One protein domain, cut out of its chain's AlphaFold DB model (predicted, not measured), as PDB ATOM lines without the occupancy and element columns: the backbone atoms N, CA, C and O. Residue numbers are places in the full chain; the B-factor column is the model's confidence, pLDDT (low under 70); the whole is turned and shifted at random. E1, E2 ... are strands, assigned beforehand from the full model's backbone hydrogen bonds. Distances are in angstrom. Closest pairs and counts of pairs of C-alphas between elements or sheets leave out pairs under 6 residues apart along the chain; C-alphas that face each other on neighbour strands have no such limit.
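This is residues 2 to 57 of the 1101 residues of the protein "Glutamate ionotropic kainate 1" of Lasius niger (UniProt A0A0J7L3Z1). A long two-stranded hairpin, E3 and E4, is widened by the short strand E5 beside part of E4 into a three-stranded sheet, and a second, small hairpin, E1 and E2, forms a separate piece at the opposite end from the E3 to E4 turn. The two pieces are joined where E2 runs on into E3, and the tip of the long hairpin, residues 30 to 35, sticks out. The printed part has 56 residues with no named helix and five named strands, E1 to E5 in order along the chain; the larger sheet has the order E3, E4, E5, all antiparallel, and the class is all strand. The whole is loose, with a radius of gyration of the C-alphas of 14.0 A, and elongated, spanning 43 by 27 by 16 A.

Begin with E1, residues 10 to 13, and E2, residues 18 to 21, an antiparallel hairpin at 143 degrees; look for N 11 and O 20, 2.8 A apart and within hydrogen-bond range. E2 runs on into E3, residues 24 to 31, across a break of 2 residues, at 39 degrees. Next comes E4, residues 34 to 42, which forms a hairpin with E3, antiparallel at 155 degrees. There you find N 25 and O 41 at 2.9 A and N 36 and O 29 at 2.9 A, both within hydrogen-bond range. E5, residues 46 to 49, forms a hairpin with E4, antiparallel at 142 degrees, with N 40 and O 48 within hydrogen-bond range at 2.8 A. C-alphas 39 and 49 face each other there, 4.3 A apart. E3, E4 and E5 are a meander, each strand the antiparallel neighbour of the one before; E3 and E5 are its edge strands and E4 is the inner one. E1 and E2 are both apart from E4 and E5.

Find C-alpha 10 at (43.172, 6.616, -40.805), where E1 begins; it ends at residue 13, and E2 follows from 18 to 21. Find C-alpha 24 at (40.817, -4.942, -40.721); from there E3 runs 22.3 A to C-alpha 31. E4 runs 23.6 A from C-alpha 34 to C-alpha 42. E5, from 46 to 49, ends at C-alpha 49, at (40.010, -15.734, -33.120).

Look for the two C-alphas farthest apart, those of Ala 17 and Arg 32, 44.3 A from each other. The printed part has no cut, and the links E1 to E2, E2 to E3, E3 to E4 and E4 to E5 are tight. The mean pLDDT of the printed part is 70.9; 20 residues are under 70, among them residues 2 to 12.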
ATOM      1  N   THR A   2      37.997  -8.794 -49.880       31.67
ATOM      2  CA  THR A   2      37.940  -7.559 -49.070       31.67
ATOM      3  C   THR A   2      36.909  -6.559 -49.599       31.67
ATOM      4  O   THR A   2      37.015  -6.070 -50.722       31.67
ATOM      5  N   ARG A   3      35.914  -6.231 -48.769       36.91
ATOM      6  CA  ARG A   3      34.890  -5.217 -49.045       36.91
ATOM      7  C   ARG A   3      35.184  -3.979 -48.200       36.91
ATOM      8  O   ARG A   3      35.150  -4.049 -46.978       36.91
ATOM      9  N   LEU A   4      35.526  -2.872 -48.854       45.28
ATOM     10  CA  LEU A   4      35.836  -1.597 -48.203       45.28
ATOM     11  C   LEU A   4      34.581  -0.722 -48.179       45.28
ATOM     12  O   LEU A   4      34.317   0.004 -49.137       45.28
ATOM     13  N   ASP A   5      33.805  -0.805 -47.099       42.16
ATOM     14  CA  ASP A   5      32.650   0.074 -46.908       42.16
ATOM     15  C   ASP A   5      33.098   1.483 -46.465       42.16
ATOM     16  O   ASP A   5      34.060   1.682 -45.717       42.16
ATOM     17  N   SER A   6      32.425   2.501 -47.002       46.72
ATOM     18  CA  SER A   6      32.950   3.865 -47.069       46.72
ATOM     19  C   SER A   6      32.683   4.693 -45.806       46.72
ATOM     20  O   SER A   6      31.752   5.501 -45.798       46.72
ATOM     21  N   ASN A   7      33.506   4.523 -44.765       51.41
ATOM     22  CA  ASN A   7      33.792   5.588 -43.779       51.41
ATOM     23  C   ASN A   7      34.958   5.317 -42.802       51.41
ATOM     24  O   ASN A   7      35.228   6.170 -41.955       51.41
ATOM     25  N   ASP A   8      35.636   4.166 -42.863       52.66
ATOM     26  CA  ASP A   8      36.589   3.809 -41.807       52.66
ATOM     27  C   ASP A   8      37.951   4.532 -41.883       52.66
ATOM     28  O   ASP A   8      38.456   4.905 -42.943       52.66
ATOM     29  N   THR A   9      38.507   4.799 -40.704       66.44
ATOM     30  CA  THR A   9      39.436   5.918 -40.451       66.44
ATOM     31  C   THR A   9      40.917   5.644 -40.755       66.44
ATOM     32  O   THR A   9      41.383   4.508 -40.802       66.44
ATOM     33  N   PHE A  10      41.711   6.712 -40.903       66.50
ATOM     34  CA  PHE A  10      43.172   6.616 -40.805       66.50
ATOM     35  C   PHE A  10      43.614   6.431 -39.345       66.50
ATOM     36  O   PHE A  10      43.082   7.061 -38.433       66.50
ATOM     37  N   GLU A  11      44.648   5.622 -39.137       68.12
ATOM     38  CA  GLU A  11      45.233   5.294 -37.841       68.12
ATOM     39  C   GLU A  11      46.680   5.815 -37.747       68.12
ATOM     40  O   GLU A  11      47.526   5.476 -38.579       68.12
ATOM     41  N   TYR A  12      46.990   6.609 -36.717       69.06
ATOM     42  CA  TYR A  12      48.365   7.018 -36.412       69.06
ATOM     43  C   TYR A  12      49.095   5.931 -35.612       69.06
ATOM     44  O   TYR A  12      48.747   5.649 -34.463       69.06
ATOM     45  N   TRP A  13      50.128   5.341 -36.212       71.12
ATOM     46  CA  TRP A  13      51.004   4.362 -35.575       71.12
ATOM     47  C   TRP A  13      52.081   5.089 -34.765       71.12
ATOM     48  O   TRP A  13      53.110   5.498 -35.304       71.12
ATOM     49  N   SER A  14      51.840   5.247 -33.462       66.00
ATOM     50  CA  SER A  14      52.706   5.988 -32.533       66.00
ATOM     51  C   SER A  14      54.163   5.512 -32.521       66.00
ATOM     52  O   SER A  14      55.065   6.342 -32.489       66.00
ATOM     53  N   GLU A  15      54.400   4.201 -32.589       71.94
ATOM     54  CA  GLU A  15      55.734   3.585 -32.478       71.94
ATOM     55  C   GLU A  15      56.650   3.872 -33.679       71.94
ATOM     56  O   GLU A  15      57.869   3.866 -33.536       71.94
ATOM     57  N   LYS A  16      56.074   4.112 -34.867       75.56
ATOM     58  CA  LYS A  16      56.827   4.433 -36.097       75.56
ATOM     59  C   LYS A  16      56.528   5.830 -36.655       75.56
ATOM     60  O   LYS A  16      57.066   6.189 -37.697       75.56
ATOM     61  N   ALA A  17      55.675   6.598 -35.978       76.75
ATOM     62  CA  ALA A  17      55.195   7.923 -36.374       76.75
ATOM     63  C   ALA A  17      54.552   8.001 -37.781       76.75
ATOM     64  O   ALA A  17      54.628   9.034 -38.447       76.75
ATOM     65  N   ILE A  18      53.893   6.928 -38.242       78.00
ATOM     66  CA  ILE A  18      53.289   6.852 -39.589       78.00
ATOM     67  C   ILE A  18      51.758   6.900 -39.500       78.00
ATOM     68  O   ILE A  18      51.155   6.147 -38.738       78.00
ATOM     69  N   ILE A  19      51.112   7.735 -40.318       73.12
ATOM     70  CA  ILE A  19      49.661   7.657 -40.555       73.12
ATOM     71  C   ILE A  19      49.397   6.541 -41.570       73.12
ATOM     72  O   ILE A  19      49.978   6.520 -42.653       73.12
ATOM     73  N   THR A  20      48.522   5.603 -41.221       65.94
ATOM     74  CA  THR A  20      48.252   4.377 -41.984       65.94
ATOM     75  C   THR A  20      46.748   4.158 -42.143       65.94
ATOM     76  O   THR A  20      45.955   4.745 -41.415       65.94
ATOM     77  N   TYR A  21      46.313   3.321 -43.085       71.19
ATOM     78  CA  TYR A  21      44.893   2.958 -43.186       71.19
ATOM     79  C   TYR A  21      44.501   1.950 -42.087       71.19
ATOM     80  O   TYR A  21      45.296   1.048 -41.784       71.19
ATOM     81  N   LYS A  22      43.296   2.054 -41.506       68.12
ATOM     82  CA  LYS A  22      42.717   1.039 -40.600       68.12
ATOM     83  C   LYS A  22      42.299  -0.190 -41.410       68.12
ATOM     84  O   LYS A  22      41.158  -0.341 -41.830       68.12
ATOM     85  N   ALA A  23      43.276  -1.050 -41.684       69.31
ATOM     86  CA  ALA A  23      43.059  -2.326 -42.347       69.31
ATOM     87  C   ALA A  23      42.631  -3.372 -41.309       69.31
ATOM     88  O   ALA A  23      43.448  -3.837 -40.511       69.31
ATOM     89  N   GLU A  24      41.354  -3.734 -41.347       74.19
ATOM     90  CA  GLU A  24      40.817  -4.942 -40.721       74.19
ATOM     91  C   GLU A  24      40.621  -5.993 -41.816       74.19
ATOM     92  O   GLU A  24      40.117  -5.689 -42.899       74.19
ATOM     93  N   ILE A  25      41.093  -7.214 -41.566       80.38
ATOM     94  CA  ILE A  25      41.020  -8.326 -42.518       80.38
ATOM     95  C   ILE A  25      40.297  -9.473 -41.824       80.38
ATOM     96  O   ILE A  25      40.837 -10.089 -40.907       80.38
ATOM     97  N   GLU A  26      39.080  -9.765 -42.270       79.69
ATOM     98  CA  GLU A  26      38.362 -10.958 -41.835       79.69
ATOM     99  C   GLU A  26      38.939 -12.196 -42.538       79.69
ATOM    100  O   GLU A  26      38.955 -12.294 -43.769       79.69
ATOM    101  N   LEU A  27      39.432 -13.136 -41.738       80.94
ATOM    102  CA  LEU A  27      39.853 -14.462 -42.164       80.94
ATOM    103  C   LEU A  27      38.620 -15.365 -42.161       80.94
ATOM    104  O   LEU A  27      38.055 -15.669 -41.109       80.94
ATOM    105  N   GLN A  28      38.208 -15.778 -43.355       83.25
ATOM    106  CA  GLN A  28      37.065 -16.653 -43.601       83.25
ATOM    107  C   GLN A  28      37.570 -17.989 -44.159       83.25
ATOM    108  O   GLN A  28      38.433 -17.992 -45.038       83.25
ATOM    109  N   THR A  29      37.018 -19.108 -43.693       80.75
ATOM    110  CA  THR A  29      37.186 -20.418 -44.337       80.75
ATOM    111  C   THR A  29      35.973 -20.751 -45.197       80.75
ATOM    112  O   THR A  29      34.872 -20.257 -44.948       80.75
ATOM    113  N   VAL A  30      36.171 -21.587 -46.216       80.81
ATOM    114  CA  VAL A  30      35.094 -22.095 -47.071       80.81
ATOM    115  C   VAL A  30      35.000 -23.601 -46.872       80.81
ATOM    116  O   VAL A  30      35.813 -24.352 -47.404       80.81
ATOM    117  N   SER A  31      34.009 -24.050 -46.102       72.81
ATOM    118  CA  SER A  31      33.793 -25.472 -45.810       72.81
ATOM    119  C   SER A  31      32.470 -25.915 -46.430       72.81
ATOM    120  O   SER A  31      31.429 -25.329 -46.148       72.81
ATOM    121  N   ARG A  32      32.490 -26.920 -47.317       70.19
ATOM    122  CA  ARG A  32      31.282 -27.484 -47.967       70.19
ATOM    123  C   ARG A  32      30.340 -26.437 -48.612       70.19
ATOM    124  O   ARG A  32      29.153 -26.694 -48.783       70.19
ATOM    125  N   GLY A  33      30.866 -25.265 -48.980       75.12
ATOM    126  CA  GLY A  33      30.110 -24.145 -49.553       75.12
ATOM    127  C   GLY A  33      29.573 -23.106 -48.555       75.12
ATOM    128  O   GLY A  33      29.078 -22.076 -49.010       75.12
ATOM    129  N   SER A  34      29.693 -23.303 -47.233       69.12
ATOM    130  CA  SER A  34      29.495 -22.214 -46.262       69.12
ATOM    131  C   SER A  34      30.740 -21.326 -46.196       69.12
ATOM    132  O   SER A  34      31.865 -21.808 -46.338       69.12
ATOM    133  N   VAL A  35      30.532 -20.022 -45.994       78.94
ATOM    134  CA  VAL A  35      31.604 -19.056 -45.715       78.94
ATOM    135  C   VAL A  35      31.568 -18.753 -44.227       78.94
ATOM    136  O   VAL A  35      30.626 -18.140 -43.727       78.94
ATOM    137  N   ASP A  36      32.597 -19.208 -43.529       80.44
ATOM    138  CA  ASP A  36      32.666 -19.255 -42.077       80.44
ATOM    139  C   ASP A  36      33.767 -18.315 -41.584       80.44
ATOM    140  O   ASP A  36      34.949 -18.546 -41.846       80.44
ATOM    141  N   ALA A  37      33.413 -17.274 -40.829       77.25
ATOM    142  CA  ALA A  37      34.409 -16.450 -40.146       77.25
ATOM    143  C   ALA A  37      35.233 -17.319 -39.171       77.25
ATOM    144  O   ALA A  37      34.675 -18.131 -38.422       77.25
ATOM    145  N   LEU A  38      36.560 -17.165 -39.213       80.50
ATOM    146  CA  LEU A  38      37.518 -17.795 -38.297       80.50
ATOM    147  C   LEU A  38      38.175 -16.777 -37.369       80.50
ATOM    148  O   LEU A  38      38.407 -17.083 -36.203       80.50
ATOM    149  N   ALA A  39      38.512 -15.595 -37.888       82.25
ATOM    150  CA  ALA A  39      39.226 -14.571 -37.138       82.25
ATOM    151  C   ALA A  39      39.141 -13.186 -37.784       82.25
ATOM    152  O   ALA A  39      38.942 -13.052 -38.989       82.25
ATOM    153  N   ILE A  40      39.401 -12.154 -36.984       84.62
ATOM    154  CA  ILE A  40      39.619 -10.784 -37.447       84.62
ATOM    155  C   ILE A  40      41.086 -10.436 -37.197       84.62
ATOM    156  O   ILE A  40      41.550 -10.408 -36.056       84.62
ATOM    157  N   TRP A  41      41.833 -10.159 -38.263       81.88
ATOM    158  CA  TRP A  41      43.151  -9.547 -38.154       81.88
ATOM    159  C   TRP A  41      43.019  -8.026 -38.077       81.88
ATOM    160  O   TRP A  41      42.382  -7.394 -38.923       81.88
ATOM    161  N   THR A  42      43.676  -7.428 -37.087       79.06
ATOM    162  CA  THR A  42      43.812  -5.973 -36.941       79.06
ATOM    163  C   THR A  42      45.250  -5.655 -36.555       79.06
ATOM    164  O   THR A  42      45.819  -6.317 -35.686       79.06
ATOM    165  N   ARG A  43      45.845  -4.605 -37.136       69.94
ATOM    166  CA  ARG A  43      47.273  -4.266 -36.954       69.94
ATOM    167  C   ARG A  43      47.748  -4.257 -35.490       69.94
ATOM    168  O   ARG A  43      48.852  -4.721 -35.223       69.94
ATOM    169  N   ARG A  44      46.924  -3.775 -34.548       69.75
ATOM    170  CA  ARG A  44      47.243  -3.738 -33.103       69.75
ATOM    171  C   ARG A  44      47.186  -5.094 -32.407       69.75
ATOM    172  O   ARG A  44      47.985  -5.352 -31.517       69.75
ATOM    173  N   THR A  45      46.213  -5.932 -32.758       70.75
ATOM    174  CA  THR A  45      45.895  -7.168 -32.022       70.75
ATOM    175  C   THR A  45      46.356  -8.429 -32.744       70.75
ATOM    176  O   THR A  45      46.110  -9.522 -32.250       70.75
ATOM    177  N   LYS A  46      47.018  -8.284 -33.902       78.00
ATOM    178  CA  LYS A  46      47.300  -9.373 -34.847       78.00
ATOM    179  C   LYS A  46      45.994 -10.118 -35.165       78.00
ATOM    180  O   LYS A  46      44.965  -9.470 -35.353       78.00
ATOM    181  N   ILE A  47      46.040 -11.445 -35.262       81.50
ATOM    182  CA  ILE A  47      44.873 -12.307 -35.462       81.50
ATOM    183  C   ILE A  47      44.133 -12.445 -34.125       81.50
ATOM    184  O   ILE A  47      44.715 -12.922 -33.154       81.50
ATOM    185  N   LYS A  48      42.857 -12.051 -34.083       81.00
ATOM    186  CA  LYS A  48      41.910 -12.425 -33.025       81.00
ATOM    187  C   LYS A  48      40.983 -13.511 -33.538       81.00
ATOM    188  O   LYS A  48      40.306 -13.295 -34.539       81.00
ATOM    189  N   GLU A  49      40.938 -14.635 -32.844       82.69
ATOM    190  CA  GLU A  49      40.010 -15.734 -33.120       82.69
ATOM    191  C   GLU A  49      38.549 -15.275 -32.955       82.69
ATOM    192  O   GLU A  49      38.259 -14.384 -32.152       82.69
ATOM    193  N   ALA A  50      37.634 -15.839 -33.746       78.69
ATOM    194  CA  ALA A  50      36.199 -15.582 -33.633       78.69
ATOM    195  C   ALA A  50      35.580 -16.387 -32.476       78.69
ATOM    196  O   ALA A  50      36.035 -17.490 -32.172       78.69
ATOM    197  N   ASP A  51      34.523 -15.856 -31.853       74.00
ATOM    198  CA  ASP A  51      33.919 -16.439 -30.647       74.00
ATOM    199  C   ASP A  51      33.585 -17.934 -30.811       74.00
ATOM    200  O   ASP A  51      32.787 -18.334 -31.661       74.00
ATOM    201  N   GLY A  52      34.204 -18.771 -29.972       71.25
ATOM    202  CA  GLY A  52      34.006 -20.224 -29.967       71.25
ATOM    203  C   GLY A  52      34.823 -21.018 -30.997       71.25
ATOM    204  O   GLY A  52      34.667 -22.237 -31.054       71.25
ATOM    205  N   LYS A  53      35.703 -20.381 -31.781       71.31
ATOM    206  CA  LYS A  53      36.648 -21.062 -32.683       71.31
ATOM    207  C   LYS A  53      38.090 -20.836 -32.230       71.31
ATOM    208  O   LYS A  53      38.451 -19.733 -31.845       71.31
ATOM    209  N   LYS A  54      38.907 -21.887 -32.316       73.62
ATOM    210  CA  LYS A  54      40.348 -21.888 -32.028       73.62
ATOM    211  C   LYS A  54      41.102 -22.171 -33.329       73.62
ATOM    212  O   LYS A  54      40.711 -23.071 -34.070       73.62
ATOM    213  N   ILE A  55      42.163 -21.422 -33.609       71.69
ATOM    214  CA  ILE A  55      43.048 -21.636 -34.753       71.69
ATOM    215  C   ILE A  55      44.186 -22.540 -34.296       71.69
ATOM    216  O   ILE A  55      45.151 -22.103 -33.668       71.69
ATOM    217  N   GLU A  56      44.079 -23.820 -34.626       69.62
ATOM    218  CA  GLU A  56      45.190 -24.747 -34.444       69.62
ATOM    219  C   GLU A  56      46.189 -24.586 -35.605       69.62
ATOM    220  O   GLU A  56      45.772 -24.333 -36.742       69.62
ATOM    221  N   PRO A  57      47.508 -24.666 -35.349       69.88
ATOM    222  CA  PRO A  57      48.493 -24.619 -36.419       69.88
ATOM    223  C   PRO A  57      48.289 -25.826 -37.336       69.88
ATOM    224  O   PRO A  57      48.157 -26.955 -36.863       69.88
TER     225      PRO A  57